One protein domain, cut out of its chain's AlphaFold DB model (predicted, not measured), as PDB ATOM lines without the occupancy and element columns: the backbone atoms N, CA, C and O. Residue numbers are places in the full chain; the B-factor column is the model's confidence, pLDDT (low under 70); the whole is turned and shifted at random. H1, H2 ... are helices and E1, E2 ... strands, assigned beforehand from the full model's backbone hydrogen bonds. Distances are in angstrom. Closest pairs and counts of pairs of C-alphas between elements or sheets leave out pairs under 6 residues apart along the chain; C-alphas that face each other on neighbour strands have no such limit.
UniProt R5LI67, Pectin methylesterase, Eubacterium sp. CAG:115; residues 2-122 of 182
ATOM      1  N   LYS A   2     176.436 154.988 110.108       72.31
ATOM      2  CA  LYS A   2     177.876 154.931 109.768       72.31
ATOM      3  C   LYS A   2     178.733 154.098 110.740       72.31
ATOM      4  O   LYS A   2     179.395 153.172 110.311       72.31
ATOM      5  N   ALA A   3     178.619 154.317 112.052       78.06
ATOM      6  CA  ALA A   3     179.366 153.524 113.039       78.06
ATOM      7  C   ALA A   3     178.991 152.025 113.076       78.06
ATOM      8  O   ALA A   3     179.829 151.204 113.432       78.06
ATOM      9  N   VAL A   4     177.747 151.673 112.731       76.88
ATOM     10  CA  VAL A   4     177.285 150.276 112.636       76.88
ATOM     11  C   VAL A   4     177.913 149.616 111.407       76.88
ATOM     12  O   VAL A   4     178.422 148.506 111.520       76.88
ATOM     13  N   ALA A   5     177.950 150.332 110.278       76.75
ATOM     14  CA  ALA A   5     178.580 149.898 109.032       76.75
ATOM     15  C   ALA A   5     180.108 149.770 109.163       76.75
ATOM     16  O   ALA A   5     180.655 148.686 108.982       76.75
ATOM     17  N   ASP A   6     180.788 150.844 109.578       81.44
ATOM     18  CA  ASP A   6     182.253 150.911 109.687       81.44
ATOM     19  C   ASP A   6     182.806 149.816 110.610       81.44
ATOM     20  O   ASP A   6     183.864 149.241 110.355       81.44
ATOM     21  N   LYS A   7     182.076 149.506 111.689       85.94
ATOM     22  CA  LYS A   7     182.462 148.483 112.667       85.94
ATOM     23  C   LYS A   7     181.843 147.108 112.404       85.94
ATOM     24  O   LYS A   7     182.094 146.199 113.191       85.94
ATOM     25  N   LYS A   8     181.035 146.948 111.348       83.44
ATOM     26  CA  LYS A   8     180.314 145.705 111.010       83.44
ATOM     27  C   LYS A   8     179.539 145.118 112.198       83.44
ATOM     28  O   LYS A   8     179.567 143.917 112.453       83.44
ATOM     29  N   ILE A   9     178.887 145.984 112.970       83.94
ATOM     30  CA  ILE A   9     178.157 145.587 114.178       83.94
ATOM     31  C   ILE A   9     176.736 145.168 113.801       83.94
ATOM     32  O   ILE A   9     176.101 145.794 112.952       83.94
ATOM     33  N   LYS A  10     176.208 144.151 114.487       81.94
ATOM     34  CA  LYS A  10     174.784 143.814 114.447       81.94
ATOM     35  C   LYS A  10     174.020 144.677 115.458       81.94
ATOM     36  O   LYS A  10     174.266 144.573 116.657       81.94
ATOM     37  N   ALA A  11     173.107 145.523 114.991       77.69
ATOM     38  CA  ALA A  11     172.243 146.342 115.843       77.69
ATOM     39  C   ALA A  11     170.827 145.756 115.884       77.69
ATOM     40  O   ALA A  11     170.279 145.390 114.846       77.69
ATOM     41  N   VAL A  12     170.231 145.677 117.076       78.00
ATOM     42  CA  VAL A  12     168.858 145.190 117.262       78.00
ATOM     43  C   VAL A  12     168.011 146.289 117.887       78.00
ATOM     44  O   VAL A  12     168.334 146.782 118.965       78.00
ATOM     45  N   PHE A  13     166.914 146.648 117.226       75.81
ATOM     46  CA  PHE A  13     165.927 147.599 117.727       75.81
ATOM     47  C   PHE A  13     164.660 146.833 118.098       75.81
ATOM     48  O   PHE A  13     163.956 146.311 117.232       75.81
ATOM     49  N   VAL A  14     164.381 146.729 119.397       75.19
ATOM     50  CA  VAL A  14     163.149 146.101 119.889       75.19
ATOM     51  C   VAL A  14     161.990 147.059 119.652       75.19
ATOM     52  O   VAL A  14     162.044 148.208 120.082       75.19
ATOM     53  N   VAL A  15     160.963 146.589 118.952       69.62
ATOM     54  CA  VAL A  15     159.812 147.416 118.576       69.62
ATOM     55  C   VAL A  15     158.693 147.242 119.588       69.62
ATOM     56  O   VAL A  15     158.171 148.221 120.111       69.62
ATOM     57  N   ASP A  16     158.326 145.994 119.871       70.12
ATOM     58  CA  ASP A  16     157.312 145.655 120.862       70.12
ATOM     59  C   ASP A  16     157.521 144.240 121.428       70.12
ATOM     60  O   ASP A  16     158.598 143.638 121.338       70.12
ATOM     61  N   SER A  17     156.475 143.700 122.056       65.38
ATOM     62  CA  SER A  17     156.491 142.375 122.653       65.38
ATOM     63  C   SER A  17     156.567 141.225 121.649       65.38
ATOM     64  O   SER A  17     156.782 140.113 122.114       65.38
ATOM     65  N   VAL A  18     156.459 141.433 120.334       66.56
ATOM     66  CA  VAL A  18     156.449 140.353 119.331       66.56
ATOM     67  C   VAL A  18     157.480 140.523 118.222       66.56
ATOM     68  O   VAL A  18     157.868 139.519 117.628       66.56
ATOM     69  N   LYS A  19     157.963 141.744 117.956       71.25
ATOM     70  CA  LYS A  19     158.884 142.004 116.840       71.25
ATOM     71  C   LYS A  19     160.073 142.891 117.198       71.25
ATOM     72  O   LYS A  19     160.012 143.791 118.039       71.25
ATOM     73  N   SER A  20     161.177 142.635 116.506       74.31
ATOM     74  CA  SER A  20     162.376 143.472 116.528       74.31
ATOM     75  C   SER A  20     162.977 143.587 115.134       74.31
ATOM     76  O   SER A  20     162.789 142.705 114.293       74.31
ATOM     77  N   TRP A  21     163.702 144.680 114.918       74.44
ATOM     78  CA  TRP A  21     164.505 144.899 113.728       74.44
ATOM     79  C   TRP A  21     165.942 144.518 113.990       74.44
ATOM     80  O   TRP A  21     166.528 144.941 114.987       74.44
ATOM     81  N   VAL A  22     166.519 143.779 113.058       75.38
ATOM     82  CA  VAL A  22     167.933 143.432 113.080       75.38
ATOM     83  C   VAL A  22     168.609 144.072 111.878       75.38
ATOM     84  O   VAL A  22     168.179 143.859 110.747       75.38
ATOM     85  N   ILE A  23     169.666 144.836 112.145       75.38
ATOM     86  CA  ILE A  23     170.518 145.467 111.141       75.38
ATOM     87  C   ILE A  23     171.910 144.858 111.216       75.38
ATOM     88  O   ILE A  23     172.549 144.906 112.267       75.38
ATOM     89  N   ASP A  24     172.384 144.311 110.100       76.50
ATOM     90  CA  ASP A  24     173.749 143.809 109.959       76.50
ATOM     91  C   ASP A  24     174.637 144.856 109.276       76.50
ATOM     92  O   ASP A  24     174.531 145.108 108.076       76.50
ATOM     93  N   GLY A  25     175.534 145.472 110.051       73.94
ATOM     94  CA  GLY A  25     176.488 146.452 109.544       73.94
ATOM     95  C   GLY A  25     177.414 145.921 108.449       73.94
ATOM     96  O   GLY A  25     177.873 146.713 107.631       73.94
ATOM     97  N   ALA A  26     177.662 144.607 108.382       78.75
ATOM     98  CA  ALA A  26     178.496 144.009 107.339       78.75
ATOM     99  C   ALA A  26     177.880 144.120 105.932       78.75
ATOM    100  O   ALA A  26     178.607 144.047 104.942       78.75
ATOM    101  N   GLN A  27     176.563 144.310 105.846       73.69
ATOM    102  CA  GLN A  27     175.827 144.406 104.585       73.69
ATOM    103  C   GLN A  27     175.687 145.852 104.075       73.69
ATOM    104  O   GLN A  27     175.324 146.082 102.921       73.69
ATOM    105  N   ILE A  28     176.023 146.846 104.903       70.50
ATOM    106  CA  ILE A  28     175.895 148.264 104.565       70.50
ATOM    107  C   ILE A  28     177.121 148.712 103.761       70.50
ATOM    108  O   ILE A  28     178.206 148.888 104.309       70.50
ATOM    109  N   LYS A  29     176.943 148.925 102.452       66.38
ATOM    110  CA  LYS A  29     178.039 149.295 101.533       66.38
ATOM    111  C   LYS A  29     178.311 150.802 101.437       66.38
ATOM    112  O   LYS A  29     179.441 151.183 101.162       66.38
ATOM    113  N   ASN A  30     177.302 151.646 101.671       61.06
ATOM    114  CA  ASN A  30     177.376 153.109 101.532       61.06
ATOM    115  C   ASN A  30     176.728 153.818 102.737       61.06
ATOM    116  O   ASN A  30     176.014 153.196 103.524       61.06
ATOM    117  N   ALA A  31     176.958 155.129 102.885       54.25
ATOM    118  CA  ALA A  31     176.285 155.931 103.904       54.25
ATOM    119  C   ALA A  31     174.761 155.899 103.686       54.25
ATOM    120  O   ALA A  31     174.264 156.450 102.714       54.25
ATOM    121  N   ALA A  32     174.044 155.258 104.610       55.38
ATOM    122  CA  ALA A  32     172.600 155.075 104.546       55.38
ATOM    123  C   ALA A  32     171.910 155.751 105.737       55.38
ATOM    124  O   ALA A  32     172.380 155.668 106.881       55.38
ATOM    125  N   SER A  33     170.769 156.385 105.481       50.25
ATOM    126  CA  SER A  33     169.767 156.711 106.494       50.25
ATOM    127  C   SER A  33     168.546 155.820 106.274       50.25
ATOM    128  O   SER A  33     168.187 155.494 105.143       50.25
ATOM    129  N   THR A  34     167.922 155.395 107.369       52.12
ATOM    130  CA  THR A  34     166.666 154.651 107.320       52.12
ATOM    131  C   THR A  34     165.668 155.326 108.235       52.12
ATOM    132  O   THR A  34     165.899 155.433 109.438       52.12
ATOM    133  N   ASP A  35     164.563 155.787 107.662       52.53
ATOM    134  CA  ASP A  35     163.372 156.102 108.433       52.53
ATOM    135  C   ASP A  35     162.548 154.817 108.531       52.53
ATOM    136  O   ASP A  35     161.826 154.431 107.606       52.53
ATOM    137  N   LEU A  36     162.753 154.110 109.646       55.75
ATOM    138  CA  LEU A  36     162.000 152.922 110.034       55.75
ATOM    139  C   LEU A  36     160.692 153.368 110.690       55.75
ATOM    140  O   LEU A  36     160.446 153.072 111.863       55.75
ATOM    141  N   THR A  37     159.859 154.112 109.962       53.75
ATOM    142  CA  THR A  37     158.519 154.395 110.458       53.75
ATOM    143  C   THR A  37     157.739 153.084 110.443       53.75
ATOM    144  O   THR A  37     157.226 152.639 109.416       53.75
ATOM    145  N   LEU A  38     157.631 152.448 111.608       54.41
ATOM    146  CA  LEU A  38     156.591 151.462 111.881       54.41
ATOM    147  C   LEU A  38     155.265 152.200 111.928       54.41
ATOM    148  O   LEU A  38     154.700 152.446 112.989       54.41
ATOM    149  N   ILE A  39     154.763 152.586 110.766       51.50
ATOM    150  CA  ILE A  39     153.342 152.823 110.663       51.50
ATOM    151  C   ILE A  39     152.738 151.420 110.796       51.50
ATOM    152  O   ILE A  39     153.110 150.543 110.015       51.50
ATOM    153  N   PRO A  40     151.853 151.153 111.771       50.50
ATOM    154  CA  PRO A  40     151.064 149.930 111.792       50.50
ATOM    155  C   PRO A  40     150.081 150.011 110.617       50.50
ATOM    156  O   PRO A  40     148.891 150.281 110.770       50.50
ATOM    157  N   THR A  41     150.585 149.903 109.391       48.56
ATOM    158  CA  THR A  41     149.781 149.964 108.185       48.56
ATOM    159  C   THR A  41     149.116 148.618 108.040       48.56
ATOM    160  O   THR A  41     149.694 147.721 107.453       48.56
ATOM    161  N   ARG A  42     147.875 148.479 108.503       63.56
ATOM    162  CA  ARG A  42     146.956 147.466 107.962       63.56
ATOM    163  C   ARG A  42     146.519 147.875 106.546       63.56
ATOM    164  O   ARG A  42     145.336 148.102 106.307       63.56
ATOM    165  N   LYS A  43     147.473 148.115 105.639       71.81
ATOM    166  CA  LYS A  43     147.200 148.640 104.286       71.81
ATOM    167  C   LYS A  43     147.206 147.541 103.231       71.81
ATOM    168  O   LYS A  43     146.427 147.619 102.284       71.81
ATOM    169  N   LEU A  44     148.071 146.539 103.373       80.19
ATOM    170  CA  LEU A  44     148.190 145.455 102.406       80.19
ATOM    171  C   LEU A  44     147.072 144.438 102.631       80.19
ATOM    172  O   LEU A  44     146.777 144.050 103.762       80.19
ATOM    173  N   LYS A  45     146.452 144.002 101.534       85.75
ATOM    174  CA  LYS A  45     145.442 142.941 101.541       85.75
ATOM    175  C   LYS A  45     146.149 141.587 101.541       85.75
ATOM    176  O   LYS A  45     146.467 141.050 100.487       85.75
ATOM    177  N   THR A  46     146.398 141.053 102.730       84.50
ATOM    178  CA  THR A  46     147.135 139.798 102.953       84.50
ATOM    179  C   THR A  46     146.246 138.553 102.982       84.50
ATOM    180  O   THR A  46     146.766 137.448 102.978       84.50
ATOM    181  N   GLY A  47     144.915 138.697 102.961       83.19
ATOM    182  CA  GLY A  47     143.973 137.583 103.171       83.19
ATOM    183  C   GLY A  47     143.993 136.454 102.128       83.19
ATOM    184  O   GLY A  47     143.379 135.422 102.363       83.19
ATOM    185  N   ALA A  48     144.675 136.638 100.994       85.69
ATOM    186  CA  ALA A  48     144.894 135.583 100.000       85.69
ATOM    187  C   ALA A  48     146.189 134.782 100.238       85.69
ATOM    188  O   ALA A  48     146.409 133.771  99.578       85.69
ATOM    189  N   LEU A  49     147.059 135.239 101.144       89.75
ATOM    190  CA  LEU A  49     148.298 134.552 101.491       89.75
ATOM    191  C   LEU A  49     148.044 133.517 102.588       89.75
ATOM    192  O   LEU A  49     147.220 133.726 103.479       89.75
ATOM    193  N   ALA A  50     148.794 132.419 102.545       89.00
ATOM    194  CA  ALA A  50     148.743 131.401 103.582       89.00
ATOM    195  C   ALA A  50     149.224 131.942 104.942       89.00
ATOM    196  O   ALA A  50     150.103 132.806 105.024       89.00
ATOM    197  N   GLY A  51     148.657 131.379 106.011       90.75
ATOM    198  CA  GLY A  51     149.077 131.626 107.385       90.75
ATOM    199  C   GLY A  51     148.436 132.838 108.055       90.75
ATOM    200  O   GLY A  51     147.336 133.273 107.724       90.75
ATOM    201  N   THR A  52     149.118 133.344 109.078       89.88
ATOM    202  CA  THR A  52     148.672 134.463 109.911       89.88
ATOM    203  C   THR A  52     149.556 135.668 109.642       89.88
ATOM    204  O   THR A  52     150.776 135.538 109.557       89.88
ATOM    205  N   GLU A  53     148.961 136.852 109.543       87.94
ATOM    206  CA  GLU A  53     149.734 138.085 109.431       87.94
ATOM    207  C   GLU A  53     150.613 138.286 110.674       87.94
ATOM    208  O   GLU A  53     150.111 138.347 111.797       87.94
ATOM    209  N   GLY A  54     151.926 138.383 110.466       82.88
ATOM    210  CA  GLY A  54     152.887 138.688 111.522       82.88
ATOM    211  C   GLY A  54     153.108 140.191 111.664       82.88
ATOM    212  O   GLY A  54     152.925 140.763 112.738       82.88
ATOM    213  N   VAL A  55     153.516 140.849 110.575       82.81
ATOM    214  CA  VAL A  55     153.733 142.304 110.542       82.81
ATOM    215  C   VAL A  55     153.599 142.851 109.123       82.81
ATOM    216  O   VAL A  55     153.983 142.191 108.161       82.81
ATOM    217  N   GLN A  56     153.119 144.088 109.008       84.94
ATOM    218  CA  GLN A  56     153.258 144.917 107.813       84.94
ATOM    219  C   GLN A  56     154.095 146.155 108.141       84.94
ATOM    220  O   GLN A  56     154.020 146.677 109.258       84.94
ATOM    221  N   PHE A  57     154.891 146.620 107.185       78.69
ATOM    222  CA  PHE A  57     155.739 147.797 107.356       78.69
ATOM    223  C   PHE A  57     156.101 148.426 106.011       78.69
ATOM    224  O   PHE A  57     156.055 147.771 104.973       78.69
ATOM    225  N   THR A  58     156.523 149.687 106.046       79.62
ATOM    226  CA  THR A  58     157.006 150.413 104.871       79.62
ATOM    227  C   THR A  58     158.479 150.743 105.050       79.62
ATOM    228  O   THR A  58     158.882 151.307 106.066       79.62
ATOM    229  N   VAL A  59     159.284 150.429 104.040       76.31
ATOM    230  CA  VAL A  59     160.649 150.933 103.906       76.31
ATOM    231  C   VAL A  59     160.589 152.188 103.044       76.31
ATOM    232  O   VAL A  59     160.168 152.142 101.890       76.31
ATOM    233  N   SER A  60     160.976 153.325 103.613       70.31
ATOM    234  CA  SER A  60     160.842 154.652 102.994       70.31
ATOM    235  C   SER A  60     162.014 155.033 102.076       70.31
ATOM    236  O   SER A  60     161.828 155.831 101.154       70.31
ATOM    237  N   SER A  61     163.194 154.437 102.287       63.78
ATOM    238  CA  SER A  61     164.446 154.746 101.581       63.78
ATOM    239  C   SER A  61     164.973 153.545 100.788       63.78
ATOM    240  O   SER A  61     164.980 152.422 101.287       63.78
ATOM    241  N   ALA A  62     165.420 153.786  99.551       57.66
ATOM    242  CA  ALA A  62     165.980 152.762  98.666       57.66
ATOM    243  C   ALA A  62     167.452 152.429  98.977       57.66
ATOM    244  O   ALA A  62     167.933 151.375  98.574       57.66
ATOM    245  N   ASP A  63     168.140 153.278  99.746       60.00
ATOM    246  CA  ASP A  63     169.568 153.140 100.064       60.00
ATOM    247  C   ASP A  63     169.832 152.225 101.265       60.00
ATOM    248  O   ASP A  63     170.831 152.373 101.972       60.00
ATOM    249  N   ILE A  64     168.940 151.268 101.517       55.81
ATOM    250  CA  ILE A  64     169.140 150.218 102.513       55.81
ATOM    251  C   ILE A  64     169.485 148.932 101.764       55.81
ATOM    252  O   ILE A  64     168.608 148.100 101.531       55.81
ATOM    253  N   PRO A  65     170.753 148.742 101.363       50.62
ATOM    254  CA  PRO A  65     171.175 147.460 100.850       50.62
ATOM    255  C   PRO A  65     171.225 146.485 102.030       50.62
ATOM    256  O   PRO A  65     172.096 146.585 102.891       50.62
ATOM    257  N   ALA A  66     170.255 145.570 102.064       52.50
ATOM    258  CA  ALA A  66     170.290 144.326 102.829       52.50
ATOM    259  C   ALA A  66     170.546 144.492 104.336       52.50
ATOM    260  O   ALA A  66     171.569 144.079 104.856       52.50
ATOM    261  N   GLY A  67     169.624 145.077 105.092       54.81
ATOM    262  CA  GLY A  67     169.895 145.245 106.524       54.81
ATOM    263  C   GLY A  67     168.674 145.374 107.389       54.81
ATOM    264  O   GLY A  67     168.770 145.911 108.482       54.81
ATOM    265  N   ILE A  68     167.526 144.932 106.906       57.97
ATOM    266  CA  ILE A  68     166.345 144.875 107.732       57.97
ATOM    267  C   ILE A  68     165.933 143.416 107.746       57.97
ATOM    268  O   ILE A  68     165.703 142.806 106.706       57.97
ATOM    269  N   ALA A  69     165.883 142.852 108.939       63.53
ATOM    270  CA  ALA A  69     165.248 141.576 109.159       63.53
ATOM    271  C   ALA A  69     164.249 141.709 110.292       63.53
ATOM    272  O   ALA A  69     164.522 142.346 111.315       63.53
ATOM    273  N   VAL A  70     163.090 141.098 110.082       69.69
ATOM    274  CA  VAL A  70     162.069 140.957 111.110       69.69
ATOM    275  C   VAL A  70     162.393 139.711 111.916       69.69
ATOM    276  O   VAL A  70     162.588 138.639 111.345       69.69
ATOM    277  N   CYS A  71     162.432 139.859 113.237       75.94
ATOM    278  CA  CYS A  71     162.574 138.751 114.169       75.94
ATOM    279  C   CYS A  71     161.333 138.636 115.050       75.94
ATOM    280  O   CYS A  71     160.918 139.631 115.649       75.94
ATOM    281  N   PHE A  72     160.796 137.421 115.152       81.19
ATOM    282  CA  PHE A  72     159.640 137.068 115.976       81.19
ATOM    283  C   PHE A  72     160.078 136.450 117.315       81.19
ATOM    284  O   PHE A  72     161.276 136.303 117.570       81.19
ATOM    285  N   LYS A  73     159.123 136.167 118.210       77.94
ATOM    286  CA  LYS A  73     159.359 135.535 119.522       77.94
ATOM    287  C   LYS A  73     158.838 134.093 119.573       77.94
ATOM    288  O   LYS A  73     158.169 133.644 118.646       77.94
ATOM    289  N   ALA A  74     159.148 133.407 120.678       81.38
ATOM    290  CA  ALA A  74     158.989 131.966 120.913       81.38
ATOM    291  C   ALA A  74     157.631 131.369 120.548       81.38
ATOM    292  O   ALA A  74     157.580 130.226 120.105       81.38
ATOM    293  N   ASP A  75     156.565 132.151 120.654       82.94
ATOM    294  CA  ASP A  75     155.189 131.756 120.345       82.94
ATOM    295  C   ASP A  75     155.011 131.228 118.908       82.94
ATOM    296  O   ASP A  75     154.032 130.545 118.615       82.94
ATOM    297  N   PHE A  76     155.954 131.525 118.009       85.81
ATOM    298  CA  PHE A  76     155.922 131.105 116.609       85.81
ATOM    299  C   PHE A  76     157.035 130.116 116.225       85.81
ATOM    300  O   PHE A  76     157.281 129.913 115.039       85.81
ATOM    301  N   ALA A  77     157.721 129.508 117.198       90.94
ATOM    302  CA  ALA A  77     158.784 128.535 116.945       90.94
ATOM    303  C   ALA A  77     158.369 127.446 115.936       90.94
ATOM    304  O   ALA A  77     157.250 126.939 115.973       90.94
ATOM    305  N   GLY A  78     159.277 127.093 115.022       91.56
ATOM    306  CA  GLY A  78     159.056 126.073 113.991       91.56
ATOM    307  C   GLY A  78     158.318 126.548 112.735       91.56
ATOM    308  O   GLY A  78     158.487 125.923 111.686       91.56
ATOM    309  N   ARG A  79     157.580 127.664 112.799       93.75
ATOM    310  CA  ARG A  79     156.896 128.258 111.637       93.75
ATOM    311  C   ARG A  79     157.886 128.940 110.694       93.75
ATOM    312  O   ARG A  79     158.984 129.326 111.084       93.75
ATOM    313  N   PHE A  80     157.466 129.156 109.458       95.12
ATOM    314  CA  PHE A  80     158.122 130.031 108.499       95.12
ATOM    315  C   PHE A  80     157.588 131.452 108.596       95.12
ATOM    316  O   PHE A  80     156.379 131.683 108.632       95.12
ATOM    317  N   ALA A  81     158.502 132.412 108.577       93.56
ATOM    318  CA  ALA A  81     158.198 133.805 108.319       93.56
ATOM    319  C   ALA A  81     158.455 134.097 106.833       93.56
ATOM    320  O   ALA A  81     159.604 134.212 106.410       93.56
ATOM    321  N   ASN A  82     157.377 134.181 106.050       94.69
ATOM    322  CA  ASN A  82     157.392 134.416 104.606       94.69
ATOM    323  C   ASN A  82     157.246 135.915 104.319       94.69
ATOM    324  O   ASN A  82     156.218 136.507 104.655       94.69
ATOM    325  N   LEU A  83     158.267 136.531 103.728       93.19
ATOM    326  CA  LEU A  83     158.303 137.950 103.383       93.19
ATOM    327  C   LEU A  83     157.753 138.182 101.977       93.19
ATOM    328  O   LEU A  83     158.151 137.526 101.015       93.19
ATOM    329  N   TYR A  84     156.909 139.200 101.864       93.75
ATOM    330  CA  TYR A  84     156.354 139.683 100.612       93.75
ATOM    331  C   TYR A  84     156.566 141.186 100.469       93.75
ATOM    332  O   TYR A  84     156.507 141.916 101.460       93.75
ATOM    333  N   LYS A  85     156.749 141.651  99.233       92.38
ATOM    334  CA  LYS A  85     156.801 143.066  98.851       92.38
ATOM    335  C   LYS A  85     155.611 143.411  97.970       92.38
ATOM    336  O   LYS A  85     155.259 142.652  97.071       92.38
ATOM    337  N   SER A  86     155.008 144.566  98.203       91.94
ATOM    338  CA  SER A  86     153.990 145.126  97.321       91.94
ATOM    339  C   SER A  86     154.642 145.687  96.058       91.94
ATOM    340  O   SER A  86     155.444 146.620  96.126       91.94
ATOM    341  N   VAL A  87     154.282 145.125  94.906       91.62
ATOM    342  CA  VAL A  87     154.679 145.570  93.568       91.62
ATOM    343  C   VAL A  87     153.400 145.745  92.759       91.62
ATOM    344  O   VAL A  87     152.650 144.788  92.566       91.62
ATOM    345  N   ASP A  88     153.096 146.982  92.362       89.44
ATOM    346  CA  ASP A  88     151.875 147.345  91.622       89.44
ATOM    347  C   ASP A  88     150.575 146.809  92.259       89.44
ATOM    348  O   ASP A  88     149.645 146.361  91.587       89.44
ATOM    349  N   GLY A  89     150.517 146.828  93.596       84.88
ATOM    350  CA  GLY A  89     149.367 146.359  94.374       84.88
ATOM    351  C   GLY A  89     149.275 144.839  94.548       84.88
ATOM    352  O   GLY A  89     148.312 144.365  95.154       84.88
ATOM    353  N   LYS A  90     150.259 144.073  94.060       90.88
ATOM    354  CA  LYS A  90     150.384 142.623  94.269       90.88
ATOM    355  C   LYS A  90     151.496 142.311  95.263       90.88
ATOM    356  O   LYS A  90     152.530 142.966  95.263       90.88
ATOM    357  N   LEU A  91     151.296 141.290  96.091       92.94
ATOM    358  CA  LEU A  91     152.313 140.812  97.025       92.94
ATOM    359  C   LEU A  91     153.196 139.767  96.337       92.94
ATOM    360  O   LEU A  91     152.725 138.689  95.985       92.94
ATOM    361  N   VAL A  92     154.467 140.108  96.137       94.00
ATOM    362  CA  VAL A  92     155.497 139.262  95.522       94.00
ATOM    363  C   VAL A  92     156.364 138.666  96.622       94.00
ATOM    364  O   VAL A  92     156.803 139.396  97.508       94.00
ATOM    365  N   PHE A  93     156.597 137.353  96.584       93.81
ATOM    366  CA  PHE A  93     157.466 136.673  97.543       93.81
ATOM    367  C   PHE A  93     158.919 137.144  97.399       93.81
ATOM    368  O   PHE A  93     159.446 137.212  96.292       93.81
ATOM    369  N   MET A  94     159.558 137.455  98.526       91.75
ATOM    370  CA  MET A  94     160.928 137.983  98.576       91.75
ATOM    371  C   MET A  94     161.915 137.026  99.245       91.75
ATOM    372  O   MET A  94     163.117 137.109  99.007       91.75
ATOM    373  N   GLY A  95     161.423 136.158 100.123       91.25
ATOM    374  CA  GLY A  95     162.250 135.260 100.916       91.25
ATOM    375  C   GLY A  95     161.510 134.753 102.144       91.25
ATOM    376  O   GLY A  95     160.461 135.271 102.529       91.25
ATOM    377  N   CYS A  96     162.061 133.731 102.780       93.00
ATOM    378  CA  CYS A  96     161.525 133.195 104.020       93.00
ATOM    379  C   CYS A  96     162.643 132.805 104.976       93.00
ATOM    380  O   CYS A  96     163.794 132.635 104.577       93.00
ATOM    381  N   ALA A  97     162.292 132.637 106.245       91.94
ATOM    382  CA  ALA A  97     163.164 131.981 107.203       91.94
ATOM    383  C   ALA A  97     162.344 131.167 108.201       91.94
ATOM    384  O   ALA A  97     161.292 131.616 108.669       91.94
ATOM    385  N   LYS A  98     162.843 129.977 108.542       93.88
ATOM    386  CA  LYS A  98     162.268 129.156 109.605       93.88
ATOM    387  C   LYS A  98     162.617 129.760 110.963       93.88
ATOM    388  O   LYS A  98     163.751 130.195 111.184       93.88
ATOM    389  N   LEU A  99     161.627 129.832 111.843       91.50
ATOM    390  CA  LEU A  99     161.779 130.314 113.208       91.50
ATOM    391  C   LEU A  99     162.400 129.213 114.070       91.50
ATOM    392  O   LEU A  99     161.936 128.072 114.062       91.50
ATOM    393  N   ASP A 100     163.458 129.560 114.802       90.19
ATOM    394  CA  ASP A 100     164.154 128.633 115.692       90.19
ATOM    395  C   ASP A 100     163.280 128.210 116.889       90.19
ATOM    396  O   ASP A 100     162.133 128.636 117.038       90.19
ATOM    397  N   SER A 101     163.815 127.366 117.775       89.75
ATOM    398  CA  SER A 101     163.102 126.910 118.980       89.75
ATOM    399  C   SER A 101     162.743 128.038 119.955       89.75
ATOM    400  O   SER A 101     161.899 127.856 120.829       89.75
ATOM    401  N   THR A 102     163.359 129.211 119.808       85.12
ATOM    402  CA  THR A 102     163.047 130.435 120.553       85.12
ATOM    403  C   THR A 102     162.132 131.379 119.769       85.12
ATOM    404  O   THR A 102     161.903 132.512 120.204       85.12
ATOM    405  N   GLY A 103     161.601 130.919 118.630       82.75
ATOM    406  CA  GLY A 103     160.731 131.653 117.714       82.75
ATOM    407  C   GLY A 103     161.420 132.808 116.996       82.75
ATOM    408  O   GLY A 103     160.750 133.661 116.415       82.75
ATOM    409  N   LYS A 104     162.754 132.848 117.031       83.44
ATOM    410  CA  LYS A 104     163.558 133.898 116.417       83.44
ATOM    411  C   LYS A 104     164.044 133.451 115.052       83.44
ATOM    412  O   LYS A 104     164.394 132.300 114.827       83.44
ATOM    413  N   SER A 105     164.082 134.398 114.129       83.69
ATOM    414  CA  SER A 105     164.806 134.257 112.873       83.69
ATOM    415  C   SER A 105     165.036 135.627 112.270       83.69
ATOM    416  O   SER A 105     164.520 136.635 112.747       83.69
ATOM    417  N   THR A 106     165.858 135.672 111.237       81.88
ATOM    418  CA  THR A 106     166.166 136.875 110.470       81.88
ATOM    419  C   THR A 106     165.680 136.602 109.057       81.88
ATOM    420  O   THR A 106     166.332 135.866 108.328       81.88
ATOM    421  N   VAL A 107     164.515 137.144 108.691       82.31
ATOM    422  CA  VAL A 107     163.966 136.942 107.342       82.31
ATOM    423  C   VAL A 107     164.747 137.793 106.332       82.31
ATOM    424  O   VAL A 107     164.780 139.016 106.503       82.31
ATOM    425  N   PRO A 108     165.383 137.189 105.311       78.06
ATOM    426  CA  PRO A 108     166.090 137.921 104.265       78.06
ATOM    427  C   PRO A 108     165.115 138.474 103.209       78.06
ATOM    428  O   PRO A 108     163.932 138.145 103.210       78.06
ATOM    429  N   GLY A 109     165.620 139.290 102.276       79.62
ATOM    430  CA  GLY A 109     164.873 139.690 101.071       79.62
ATOM    431  C   GLY A 109     164.322 141.118 101.068       79.62
ATOM    432  O   GLY A 109     163.647 141.510 100.120       79.62
ATOM    433  N   ILE A 110     164.618 141.929 102.088       79.44
ATOM    434  CA  ILE A 110     164.318 143.367 102.044       79.44
ATOM    435  C   ILE A 110     165.372 144.060 101.173       79.44
ATOM    436  O   ILE A 110     166.540 144.166 101.552       79.44
ATOM    437  N   ASP A 111     164.943 144.499  99.993       76.56
ATOM    438  CA  ASP A 111     165.782 144.931  98.870       76.56
ATOM    439  C   ASP A 111     165.693 146.435  98.549       76.56
ATOM    440  O   ASP A 111     166.361 146.906  97.631       76.56
ATOM    441  N   GLY A 112     164.883 147.210  99.278       76.75
ATOM    442  CA  GLY A 112     164.816 148.663  99.119       76.75
ATOM    443  C   GLY A 112     163.489 149.265  99.563       76.75
ATOM    444  O   GLY A 112     162.798 148.737 100.429       76.75
ATOM    445  N   LYS A 113     163.129 150.402  98.958       79.75
ATOM    446  CA  LYS A 113     161.871 151.101  99.241       79.75
ATOM    447  C   LYS A 113     160.671 150.239  98.838       79.75
ATOM    448  O   LYS A 113     160.657 149.656  97.751       79.75
ATOM    449  N   GLY A 114     159.639 150.230  99.673       84.25
ATOM    450  CA  GLY A 114     158.381 149.551  99.381       84.25
ATOM    451  C   GLY A 114     157.582 149.211 100.629       84.25
ATOM    452  O   GLY A 114     158.061 149.361 101.753       84.25
ATOM    453  N   ASP A 115     156.362 148.735 100.412       86.56
ATOM    454  CA  ASP A 115     155.537 148.153 101.464       86.56
ATOM    455  C   ASP A 115     155.784 146.646 101.512       86.56
ATOM    456  O   ASP A 115     155.788 145.982 100.474       86.56
ATOM    457  N   TYR A 116     155.963 146.106 102.710       88.31
ATOM    458  CA  TYR A 116     156.252 144.700 102.940       88.31
ATOM    459  C   TYR A 116     155.273 144.099 103.948       88.31
ATOM    460  O   TYR A 116     154.790 144.774 104.863       88.31
ATOM    461  N   ALA A 117     155.020 142.804 103.799       89.69
ATOM    462  CA  ALA A 117     154.248 141.999 104.733       89.69
ATOM    463  C   ALA A 117     155.003 140.709 105.051       89.69
ATOM    464  O   ALA A 117     155.579 140.087 104.161       89.69
ATOM    465  N   VAL A 118     154.971 140.291 106.312       89.88
ATOM    466  CA  VAL A 118     155.451 138.975 106.728       89.88
ATOM    467  C   VAL A 118     154.269 138.130 107.170       89.88
ATOM    468  O   VAL A 118     153.538 138.510 108.089       89.88
ATOM    469  N   MET A 119     154.123 136.970 106.539       92.75
ATOM    470  CA  MET A 119     153.129 135.959 106.881       92.75
ATOM    471  C   MET A 119     153.800 134.820 107.638       92.75
ATOM    472  O   MET A 119     154.744 134.206 107.143       92.75
ATOM    473  N   LEU A 120     153.301 134.524 108.832       92.19
ATOM    474  CA  LEU A 120     153.732 133.387 109.635       92.19
ATOM    475  C   LEU A 120     152.928 132.156 109.215       92.19
ATOM    476  O   LEU A 120     151.700 132.173 109.277       92.19
ATOM    477  N   SER A 121     153.580 131.080 108.793       94.69
ATOM    478  CA  SER A 121     152.929 129.884 108.230       94.69
ATOM    479  C   SER A 121     153.650 128.608 108.646       94.69
ATOM    480  O   SER A 121     154.835 128.650 108.929       94.69
ATOM    481  N   GLU A 122     152.959 127.470 108.662       94.94
ATOM    482  CA  GLU A 122     153.625 126.162 108.822       94.94
ATOM    483  C   GLU A 122     154.486 125.803 107.600       94.94
ATOM    484  O   GLU A 122     155.484 125.092 107.710       94.94
TER     485      GLU A 122
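Overview. This is residues 2 to 122 of the 182 residues of the protein "Pectin methylesterase" of Eubacterium sp. CAG:115 (UniProt R5LI67). The main body is a strongly twisted sheet of four long strands, E3, E7, E5 and E6, and over one face of it a smaller sheet of E1, E2 and E4 reaches outward, with its edge strand E4 nearest the middle of the domain. The short helix H1 sits at the far end of the smaller sheet, and no strand of one sheet touches a strand of the other. The printed part has 121 residues with one named helix and seven named strands, in the order H1 E1 E2 E3 E4 E5 E6 E7, and both sheets, E3 E7 E5 E6 and E1 E2 E4, are antiparallel. The class is mostly strand, though under half of the residues are in named elements. The whole is compact, with a radius of gyration of the C-alphas of 13.9 A and spans of 40 by 36 by 22 A.

Arrangement. In the larger sheet E3, residues 52 to 59, is an edge strand and the antiparallel neighbour of E7, residues 114 to 121, at 162 degrees; N 57 and O 116 are 3.0 A apart, within hydrogen-bond range. E5, residues 80 to 87, is the next neighbour of E7, at 152 degrees, with N 84 and O 117 at 2.8 A. E6, residues 90 to 98, is the other edge strand and forms a hairpin with E5 at 157 degrees, with N 85 and O 92 at 2.8 A; E6 bends by 54 degrees at residue 94. In the smaller sheet E1, residues 10 to 14, and E2, residues 20 to 24, form a hairpin at 166 degrees, with N 11 and O 23 at 2.8 A. E4, residues 69 to 71, is antiparallel to E2 at 140 degrees, with N 22 and O 69 at 3.0 A. E4 and E7 are only just apart, with their closest C-alphas at 8.2 A. H1, residues 2 to 6, only grazes the smaller sheet with residues 4 to 5; its closest C-alphas to E1 are those of Val 4 and Ala 11, 7.2 A apart. The O i to N i+4 pair of H1 is within hydrogen-bond range.

Along the chain. H1 begins at C-alpha 2 (177.876, 154.931, 109.768). From first to last C-alpha, E3 measures 21.2 A, E5 21.8 A, E6 23.6 A and E7 22.2 A. E5 begins at C-alpha 80 (158.122, 130.031, 108.499), and E7 ends at C-alpha 121 (152.929, 129.884, 108.230).

Size, cuts and confidence. The two C-alphas farthest apart are those of Lys 7 and Ala 48, at 41.7 A. The printed part has no cut. The links E2 to E3, residues 25 to 51, and E6 to E7, residues 99 to 113, are long. The mean pLDDT of the printed part is 78.2, and residue 15, residues 17 to 18, 29 to 42 and 61 to 70 are under 70.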